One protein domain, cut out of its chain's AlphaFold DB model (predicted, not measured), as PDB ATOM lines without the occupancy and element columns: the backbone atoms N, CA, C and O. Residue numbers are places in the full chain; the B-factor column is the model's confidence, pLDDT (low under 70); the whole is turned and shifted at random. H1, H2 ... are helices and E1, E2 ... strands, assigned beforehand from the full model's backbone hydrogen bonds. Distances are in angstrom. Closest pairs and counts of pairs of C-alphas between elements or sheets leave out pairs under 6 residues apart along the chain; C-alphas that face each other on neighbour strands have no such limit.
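This is residues 11 to 67 of the 70 residues of an uncharacterized protein of Paraburkholderia sp. BL18I3N2 (UniProt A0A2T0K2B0). A small three-stranded sheet lies between two helices placed toward opposite ends of a long rod: H1 and the link after it form a loop off one end of the sheet, folding back into E3, and H2 runs out beyond the other. The far parts of this shape, residues 35 to 41 and 60 to 67, stick out free. The printed part has 57 residues, in the order E1, E2, H1, E3, H2, with a mixed sheet ordered E2, E1, E3; the class is mixed, helices and strands. The whole is extended, with a radius of gyration of the C-alphas of 16.1 A and spans of 53 by 17 by 15 A.

The inner strand E1, residues 11 to 15, is parallel to the edge strand E3, residues 48 to 53, at 26 degrees, with N 12 and O 49 within hydrogen-bond range at 2.8 A. E1 forms a hairpin with the other edge strand, E2, residues 21 to 24; they are antiparallel at 149 degrees, with N 13 and O 22 at 2.9 A. H1, residues 27 to 39, only grazes the sheet, with its residues 29 to 33. H2, residues 56 to 66, is only just not on the sheet, with 4 pairs of C-alphas within 10 A. H1 and H2 are apart. Every O i to N i+4 pair is within hydrogen-bond range in H1, and 5 of 7 are in H2.

E1 begins at C-alpha 11, (-42.286, -49.689, -37.963), and is 13.1 A long. E2 measures 9.6 A and E3 16.3 A. H1 spans 18.4 A. H2 spans 16.5 A and ends at C-alpha 66, (-74.662, -50.187, -34.452).

The C-alphas of His 41 and Val 67, the two farthest apart, are 54.0 A apart. The printed part has no cut, and no link is long. The mean pLDDT of the printed part is 88.8; residues 63 to 67 are under 70.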
ATOM      1  N   ILE A  11     -41.026 -50.425 -37.983       92.31
ATOM      2  CA  ILE A  11     -42.286 -49.689 -37.963       92.31
ATOM      3  C   ILE A  11     -43.204 -50.389 -36.962       92.31
ATOM      4  O   ILE A  11     -43.475 -51.579 -37.102       92.31
ATOM      5  N   LEU A  12     -43.710 -49.668 -35.965       95.25
ATOM      6  CA  LEU A  12     -44.608 -50.207 -34.946       95.25
ATOM      7  C   LEU A  12     -46.021 -49.664 -35.148       95.25
ATOM      8  O   LEU A  12     -46.299 -48.501 -34.857       95.25
ATOM      9  N   ALA A  13     -46.934 -50.510 -35.621       96.75
ATOM     10  CA  ALA A  13     -48.357 -50.195 -35.652       96.75
ATOM     11  C   ALA A  13     -48.975 -50.476 -34.275       96.75
ATOM     12  O   ALA A  13     -49.029 -51.628 -33.838       96.75
ATOM     13  N   VAL A  14     -49.448 -49.431 -33.594       98.06
ATOM     14  CA  VAL A  14     -49.975 -49.486 -32.223       98.06
ATOM     15  C   VAL A  14     -51.473 -49.202 -32.223       98.06
ATOM     16  O   VAL A  14     -51.921 -48.132 -32.646       98.06
ATOM     17  N   CYS A  15     -52.272 -50.139 -31.707       98.19
ATOM     18  CA  CYS A  15     -53.706 -49.918 -31.551       98.19
ATOM     19  C   CYS A  15     -54.008 -49.003 -30.355       98.19
ATOM     20  O   CYS A  15     -53.746 -49.355 -29.210       98.19
ATOM     21  N   THR A  16     -54.675 -47.874 -30.588       97.50
ATOM     22  CA  THR A  16     -55.095 -46.904 -29.560       97.50
ATOM     23  C   THR A  16     -56.252 -47.376 -28.670       97.50
ATOM     24  O   THR A  16     -56.708 -46.620 -27.817       97.50
ATOM     25  N   ARG A  17     -56.758 -48.604 -28.869       97.19
ATOM     26  CA  ARG A  17     -57.882 -49.176 -28.106       97.19
ATOM     27  C   ARG A  17     -57.500 -50.385 -27.257       97.19
ATOM     28  O   ARG A  17     -57.847 -50.411 -26.084       97.19
ATOM     29  N   CYS A  18     -56.814 -51.374 -27.829       97.50
ATOM     30  CA  CYS A  18     -56.353 -52.563 -27.098       97.50
ATOM     31  C   CYS A  18     -54.841 -52.576 -26.825       97.50
ATOM     32  O   CYS A  18     -54.348 -53.525 -26.223       97.50
ATOM     33  N   HIS A  19     -54.100 -51.560 -27.282       97.75
ATOM     34  CA  HIS A  19     -52.641 -51.446 -27.148       97.75
ATOM     35  C   HIS A  19     -51.836 -52.599 -27.775       97.75
ATOM     36  O   HIS A  19     -50.639 -52.718 -27.528       97.75
ATOM     37  N   SER A  20     -52.453 -53.412 -28.644       97.88
ATOM     38  CA  SER A  20     -51.731 -54.389 -29.460       97.88
ATOM     39  C   SER A  20     -50.710 -53.684 -30.354       97.88
ATOM     40  O   SER A  20     -51.067 -52.725 -31.048       97.88
ATOM     41  N   VAL A  21     -49.488 -54.206 -30.396       97.38
ATOM     42  CA  VAL A  21     -48.418 -53.732 -31.280       97.38
ATOM     43  C   VAL A  21     -48.159 -54.781 -32.358       97.38
ATOM     44  O   VAL A  21     -48.066 -55.969 -32.054       97.38
ATOM     45  N   ARG A  22     -48.036 -54.355 -33.618       96.00
ATOM     46  CA  ARG A  22     -47.542 -55.184 -34.726       96.00
ATOM     47  C   ARG A  22     -46.325 -54.508 -35.350       96.00
ATOM     48  O   ARG A  22     -46.416 -53.353 -35.762       96.00
ATOM     49  N   ALA A  23     -45.212 -55.233 -35.427       92.81
ATOM     50  CA  ALA A  23     -44.060 -54.811 -36.213       92.81
ATOM     51  C   ALA A  23     -44.381 -54.953 -37.708       92.81
ATOM     52  O   ALA A  23     -44.916 -55.975 -38.142       92.81
ATOM     53  N   LEU A  24     -44.061 -53.922 -38.482       90.31
ATOM     54  CA  LEU A  24     -44.153 -53.884 -39.935       90.31
ATOM     55  C   LEU A  24     -42.752 -53.632 -40.507       90.31
ATOM     56  O   LEU A  24     -41.909 -52.983 -39.880       90.31
ATOM     57  N   HIS A  25     -42.513 -54.125 -41.718       87.19
ATOM     58  CA  HIS A  25     -41.272 -53.897 -42.449       87.19
ATOM     59  C   HIS A  25     -41.606 -53.409 -43.855       87.19
ATOM     60  O   HIS A  25     -42.267 -54.116 -44.612       87.19
ATOM     61  N   ASP A  26     -41.136 -52.210 -44.191       87.44
ATOM     62  CA  ASP A  26     -41.269 -51.616 -45.518       87.44
ATOM     63  C   ASP A  26     -39.928 -50.988 -45.917       87.44
ATOM     64  O   ASP A  26     -39.482 -49.996 -45.334       87.44
ATOM     65  N   ALA A  27     -39.270 -51.596 -46.906       87.38
ATOM     66  CA  ALA A  27     -37.973 -51.139 -47.394       87.38
ATOM     67  C   ALA A  27     -38.067 -49.802 -48.151       87.38
ATOM     68  O   ALA A  27     -37.095 -49.057 -48.201       87.38
ATOM     69  N   THR A  28     -39.225 -49.458 -48.719       90.19
ATOM     70  CA  THR A  28     -39.418 -48.179 -49.416       90.19
ATOM     71  C   THR A  28     -39.452 -47.039 -48.405       90.19
ATOM     72  O   THR A  28     -38.754 -46.040 -48.580       90.19
ATOM     73  N   LEU A  29     -40.211 -47.201 -47.315       86.94
ATOM     74  CA  LEU A  29     -40.283 -46.206 -46.244       86.94
ATOM     75  C   LEU A  29     -38.931 -46.036 -45.533       86.94
ATOM     76  O   LEU A  29     -38.533 -44.907 -45.253       86.94
ATOM     77  N   GLU A  30     -38.198 -47.132 -45.307       87.56
ATOM     78  CA  GLU A  30     -36.821 -47.089 -44.802       87.56
ATOM     79  C   GLU A  30     -35.933 -46.175 -45.662       87.56
ATOM     80  O   GLU A  30     -35.338 -45.234 -45.136       87.56
ATOM     81  N   GLN A  31     -35.894 -46.390 -46.982       88.88
ATOM     82  CA  GLN A  31     -35.066 -45.589 -47.891       88.88
ATOM     83  C   GLN A  31     -35.510 -44.118 -47.969       88.88
ATOM     84  O   GLN A  31     -34.661 -43.228 -48.027       88.88
ATOM     85  N   VAL A  32     -36.819 -43.835 -47.918       91.62
ATOM     86  CA  VAL A  32     -37.347 -42.456 -47.875       91.62
ATOM     87  C   VAL A  32     -36.859 -41.713 -46.628       91.62
ATOM     88  O   VAL A  32     -36.389 -40.578 -46.728       91.62
ATOM     89  N   LEU A  33     -36.931 -42.350 -45.458       89.00
ATOM     90  CA  LEU A  33     -36.510 -41.746 -44.193       89.00
ATOM     91  C   LEU A  33     -34.981 -41.579 -44.114       89.00
ATOM     92  O   LEU A  33     -34.505 -40.520 -43.702       89.00
ATOM     93  N   LEU A  34     -34.208 -42.551 -44.617       89.12
ATOM     94  CA  LEU A  34     -32.753 -42.427 -44.766       89.12
ATOM     95  C   LEU A  34     -32.364 -41.268 -45.702       89.12
ATOM     96  O   LEU A  34     -31.437 -40.518 -45.393       89.12
ATOM     97  N   GLY A  35     -33.072 -41.083 -46.822       91.62
ATOM     98  CA  GLY A  35     -32.841 -39.969 -47.749       91.62
ATOM     99  C   GLY A  35     -33.163 -38.600 -47.136       91.62
ATOM    100  O   GLY A  35     -32.412 -37.635 -47.320       91.62
ATOM    101  N   ALA A  36     -34.237 -38.515 -46.345       92.94
ATOM    102  CA  ALA A  36     -34.582 -37.309 -45.592       92.94
ATOM    103  C   ALA A  36     -33.503 -36.959 -44.549       92.94
ATOM    104  O   ALA A  36     -33.061 -35.811 -44.484       92.94
ATOM    105  N   ALA A  37     -33.015 -37.949 -43.793       91.94
ATOM    106  CA  ALA A  37     -31.938 -37.761 -42.822       91.94
ATOM    107  C   ALA A  37     -30.625 -37.296 -43.481       91.94
ATOM    108  O   ALA A  37     -29.998 -36.355 -42.995       91.94
ATOM    109  N   GLN A  38     -30.250 -37.881 -44.626       92.62
ATOM    110  CA  GLN A  38     -29.079 -37.459 -45.411       92.62
ATOM    111  C   GLN A  38     -29.195 -36.006 -45.893       92.62
ATOM    112  O   GLN A  38     -28.229 -35.247 -45.800       92.62
ATOM    113  N   THR A  39     -30.383 -35.603 -46.355       96.38
ATOM    114  CA  THR A  39     -30.670 -34.225 -46.799       96.38
ATOM    115  C   THR A  39     -30.554 -33.224 -45.646       96.38
ATOM    116  O   THR A  39     -30.112 -32.098 -45.846       96.38
ATOM    117  N   ALA A  40     -30.889 -33.645 -44.424       96.44
ATOM    118  CA  ALA A  40     -30.713 -32.869 -43.199       96.44
ATOM    119  C   ALA A  40     -29.302 -32.996 -42.573       96.44
ATOM    120  O   ALA A  40     -29.075 -32.485 -41.478       96.44
ATOM    121  N   HIS A  41     -28.354 -33.661 -43.249       95.38
ATOM    122  CA  HIS A  41     -26.980 -33.923 -42.791       95.38
ATOM    123  C   HIS A  41     -26.849 -34.775 -41.510       95.38
ATOM    124  O   HIS A  41     -25.836 -34.703 -40.813       95.38
ATOM    125  N   PHE A  42     -27.829 -35.635 -41.222       92.62
ATOM    126  CA  PHE A  42     -27.759 -36.606 -40.128       92.62
ATOM    127  C   PHE A  42     -27.191 -37.955 -40.590       92.62
ATOM    128  O   PHE A  42     -27.494 -38.449 -41.676       92.62
ATOM    129  N   ARG A  43     -26.407 -38.592 -39.711       86.12
ATOM    130  CA  ARG A  43     -26.126 -40.032 -39.760       86.12
ATOM    131  C   ARG A  43     -27.233 -40.759 -38.994       86.12
ATOM    132  O   ARG A  43     -27.607 -40.323 -37.911       86.12
ATOM    133  N   VAL A  44     -27.738 -41.854 -39.559       83.94
ATOM    134  CA  VAL A  44     -28.744 -42.711 -38.921       83.94
ATOM    135  C   VAL A  44     -28.056 -43.978 -38.426       83.94
ATOM    136  O   VAL A  44     -27.615 -44.792 -39.232       83.94
ATOM    137  N   ASP A  45     -27.969 -44.135 -37.106       78.88
ATOM    138  CA  ASP A  45     -27.432 -45.341 -36.457       78.88
ATOM    139  C   ASP A  45     -28.542 -46.352 -36.080       78.88
ATOM    140  O   ASP A  45     -28.265 -47.491 -35.711       78.88
ATOM    141  N   GLY A  46     -29.811 -45.952 -36.214       75.88
ATOM    142  CA  GLY A  46     -31.006 -46.778 -36.032       75.88
ATOM    143  C   GLY A  46     -32.276 -45.945 -36.236       75.88
ATOM    144  O   GLY A  46     -32.246 -44.724 -36.078       75.88
ATOM    145  N   GLN A  47     -33.392 -46.577 -36.613       77.19
ATOM    146  CA  GLN A  47     -34.619 -45.860 -36.973       77.19
ATOM    147  C   GLN A  47     -35.877 -46.634 -36.566       77.19
ATOM    148  O   GLN A  47     -36.090 -47.762 -37.013       77.19
ATOM    149  N   GLN A  48     -36.760 -45.988 -35.804       85.44
ATOM    150  CA  GLN A  48     -38.070 -46.518 -35.421       85.44
ATOM    151  C   GLN A  48     -39.169 -45.523 -35.817       85.44
ATOM    152  O   GLN A  48     -38.985 -44.312 -35.709       85.44
ATOM    153  N   THR A  49     -40.317 -46.005 -36.290       89.69
ATOM    154  CA  THR A  49     -41.490 -45.163 -36.586       89.69
ATOM    155  C   THR A  49     -42.730 -45.794 -35.988       89.69
ATOM    156  O   THR A  49     -43.046 -46.944 -36.269       89.69
ATOM    157  N   GLU A  50     -43.440 -45.042 -35.154       94.44
ATOM    158  CA  GLU A  50     -44.681 -45.504 -34.541       94.44
ATOM    159  C   GLU A  50     -45.894 -44.952 -35.299       94.44
ATOM    160  O   GLU A  50     -46.001 -43.749 -35.536       94.44
ATOM    161  N   ILE A  51     -46.827 -45.833 -35.654       95.06
ATOM    162  CA  ILE A  51     -48.093 -45.496 -36.305       95.06
ATOM    163  C   ILE A  51     -49.224 -45.830 -35.331       95.06
ATOM    164  O   ILE A  51     -49.502 -46.999 -35.065       95.06
ATOM    165  N   LYS A  52     -49.904 -44.808 -34.806       97.38
ATOM    166  CA  LYS A  52     -51.071 -44.986 -33.929       97.38
ATOM    167  C   LYS A  52     -52.346 -45.132 -34.766       97.38
ATOM    168  O   LYS A  52     -52.658 -44.262 -35.574       97.38
ATOM    169  N   GLY A  53     -53.108 -46.204 -34.551       96.25
ATOM    170  CA  GLY A  53     -54.343 -46.496 -35.294       96.25
ATOM    171  C   GLY A  53     -55.306 -47.406 -34.528       96.25
ATOM    172  O   GLY A  53     -55.201 -47.552 -33.315       96.25
ATOM    173  N   VAL A  54     -56.251 -48.047 -35.218       97.19
ATOM    174  CA  VAL A  54     -57.160 -49.052 -34.632       97.19
ATOM    175  C   VAL A  54     -56.971 -50.371 -35.381       97.19
ATOM    176  O   VAL A  54     -57.000 -50.370 -36.608       97.19
ATOM    177  N   CYS A  55     -56.746 -51.483 -34.669       97.06
ATOM    178  CA  CYS A  55     -56.610 -52.800 -35.302       97.06
ATOM    179  C   CYS A  55     -57.956 -53.324 -35.827       97.06
ATOM    180  O   CYS A  55     -59.018 -52.860 -35.407       97.06
ATOM    181  N   GLU A  56     -57.903 -54.324 -36.706       95.81
ATOM    182  CA  GLU A  56     -59.080 -54.961 -37.311       95.81
ATOM    183  C   GLU A  56     -60.095 -55.469 -36.271       95.81
ATOM    184  O   GLU A  56     -61.280 -55.158 -36.383       95.81
ATOM    185  N   ASP A  57     -59.632 -56.121 -35.197       95.75
ATOM    186  CA  ASP A  57     -60.492 -56.633 -34.121       95.75
ATOM    187  C   ASP A  57     -61.252 -55.496 -33.422       95.75
ATOM    188  O   ASP A  57     -62.469 -55.538 -33.231       95.75
ATOM    189  N   CYS A  58     -60.541 -54.419 -33.076       96.06
ATOM    190  CA  CYS A  58     -61.150 -53.255 -32.442       96.06
ATOM    191  C   CYS A  58     -62.090 -52.506 -33.395       96.06
ATOM    192  O   CYS A  58     -63.102 -51.965 -32.939       96.06
ATOM    193  N   ALA A  59     -61.779 -52.460 -34.692       95.31
ATOM    194  CA  ALA A  59     -62.648 -51.869 -35.702       95.31
ATOM    195  C   ALA A  59     -63.959 -52.665 -35.827       95.31
ATOM    196  O   ALA A  59     -65.031 -52.076 -35.706       95.31
ATOM    197  N   ALA A  60     -63.888 -53.997 -35.938       93.81
ATOM    198  CA  ALA A  60     -65.060 -54.873 -35.981       93.81
ATOM    199  C   ALA A  60     -65.963 -54.709 -34.741       93.81
ATOM    200  O   ALA A  60     -67.177 -54.543 -34.870       93.81
ATOM    201  N   LEU A  61     -65.367 -54.630 -33.543       88.94
ATOM    202  CA  LEU A  61     -66.082 -54.381 -32.281       88.94
ATOM    203  C   LEU A  61     -66.748 -52.992 -32.188       88.94
ATOM    204  O   LEU A  61     -67.579 -52.769 -31.305       88.94
ATOM    205  N   ALA A  62     -66.387 -52.025 -33.041       73.00
ATOM    206  CA  ALA A  62     -67.122 -50.760 -33.134       73.00
ATOM    207  C   ALA A  62     -68.397 -50.910 -33.976       73.00
ATOM    208  O   ALA A  62     -69.438 -50.371 -33.598       73.00
ATOM    209  N   THR A  63     -68.316 -51.657 -35.078       63.28
ATOM    210  CA  THR A  63     -69.399 -51.846 -36.052       63.28
ATOM    211  C   THR A  63     -70.587 -52.616 -35.466       63.28
ATOM    212  O   THR A  63     -71.739 -52.268 -35.732       63.28
ATOM    213  N   ASP A  64     -70.320 -53.606 -34.611       58.88
ATOM    214  CA  ASP A  64     -71.343 -54.460 -33.985       58.88
ATOM    215  C   ASP A  64     -72.337 -53.669 -33.106       58.88
ATOM    216  O   ASP A  64     -73.553 -53.866 -33.172       58.88
ATOM    217  N   ARG A  65     -71.855 -52.643 -32.382       57.09
ATOM    218  CA  ARG A  65     -72.700 -51.780 -31.527       57.09
ATOM    219  C   ARG A  65     -73.790 -51.019 -32.288       57.09
ATOM    220  O   ARG A  65     -74.757 -50.581 -31.667       57.09
ATOM    221  N   THR A  66     -73.659 -50.855 -33.602       54.66
ATOM    222  CA  THR A  66     -74.662 -50.187 -34.452       54.66
ATOM    223  C   THR A  66     -75.826 -51.096 -34.859       54.66
ATOM    224  O   THR A  66     -76.871 -50.586 -35.251       54.66
ATOM    225  N   VAL A  67     -75.688 -52.420 -34.715       56.16
ATOM    226  CA  VAL A  67     -76.729 -53.427 -35.020       56.16
ATOM    227  C   VAL A  67     -77.409 -53.940 -33.730       56.16
ATOM    228  O   VAL A  67     -78.271 -54.811 -33.759       56.16
TER     229      VAL A  67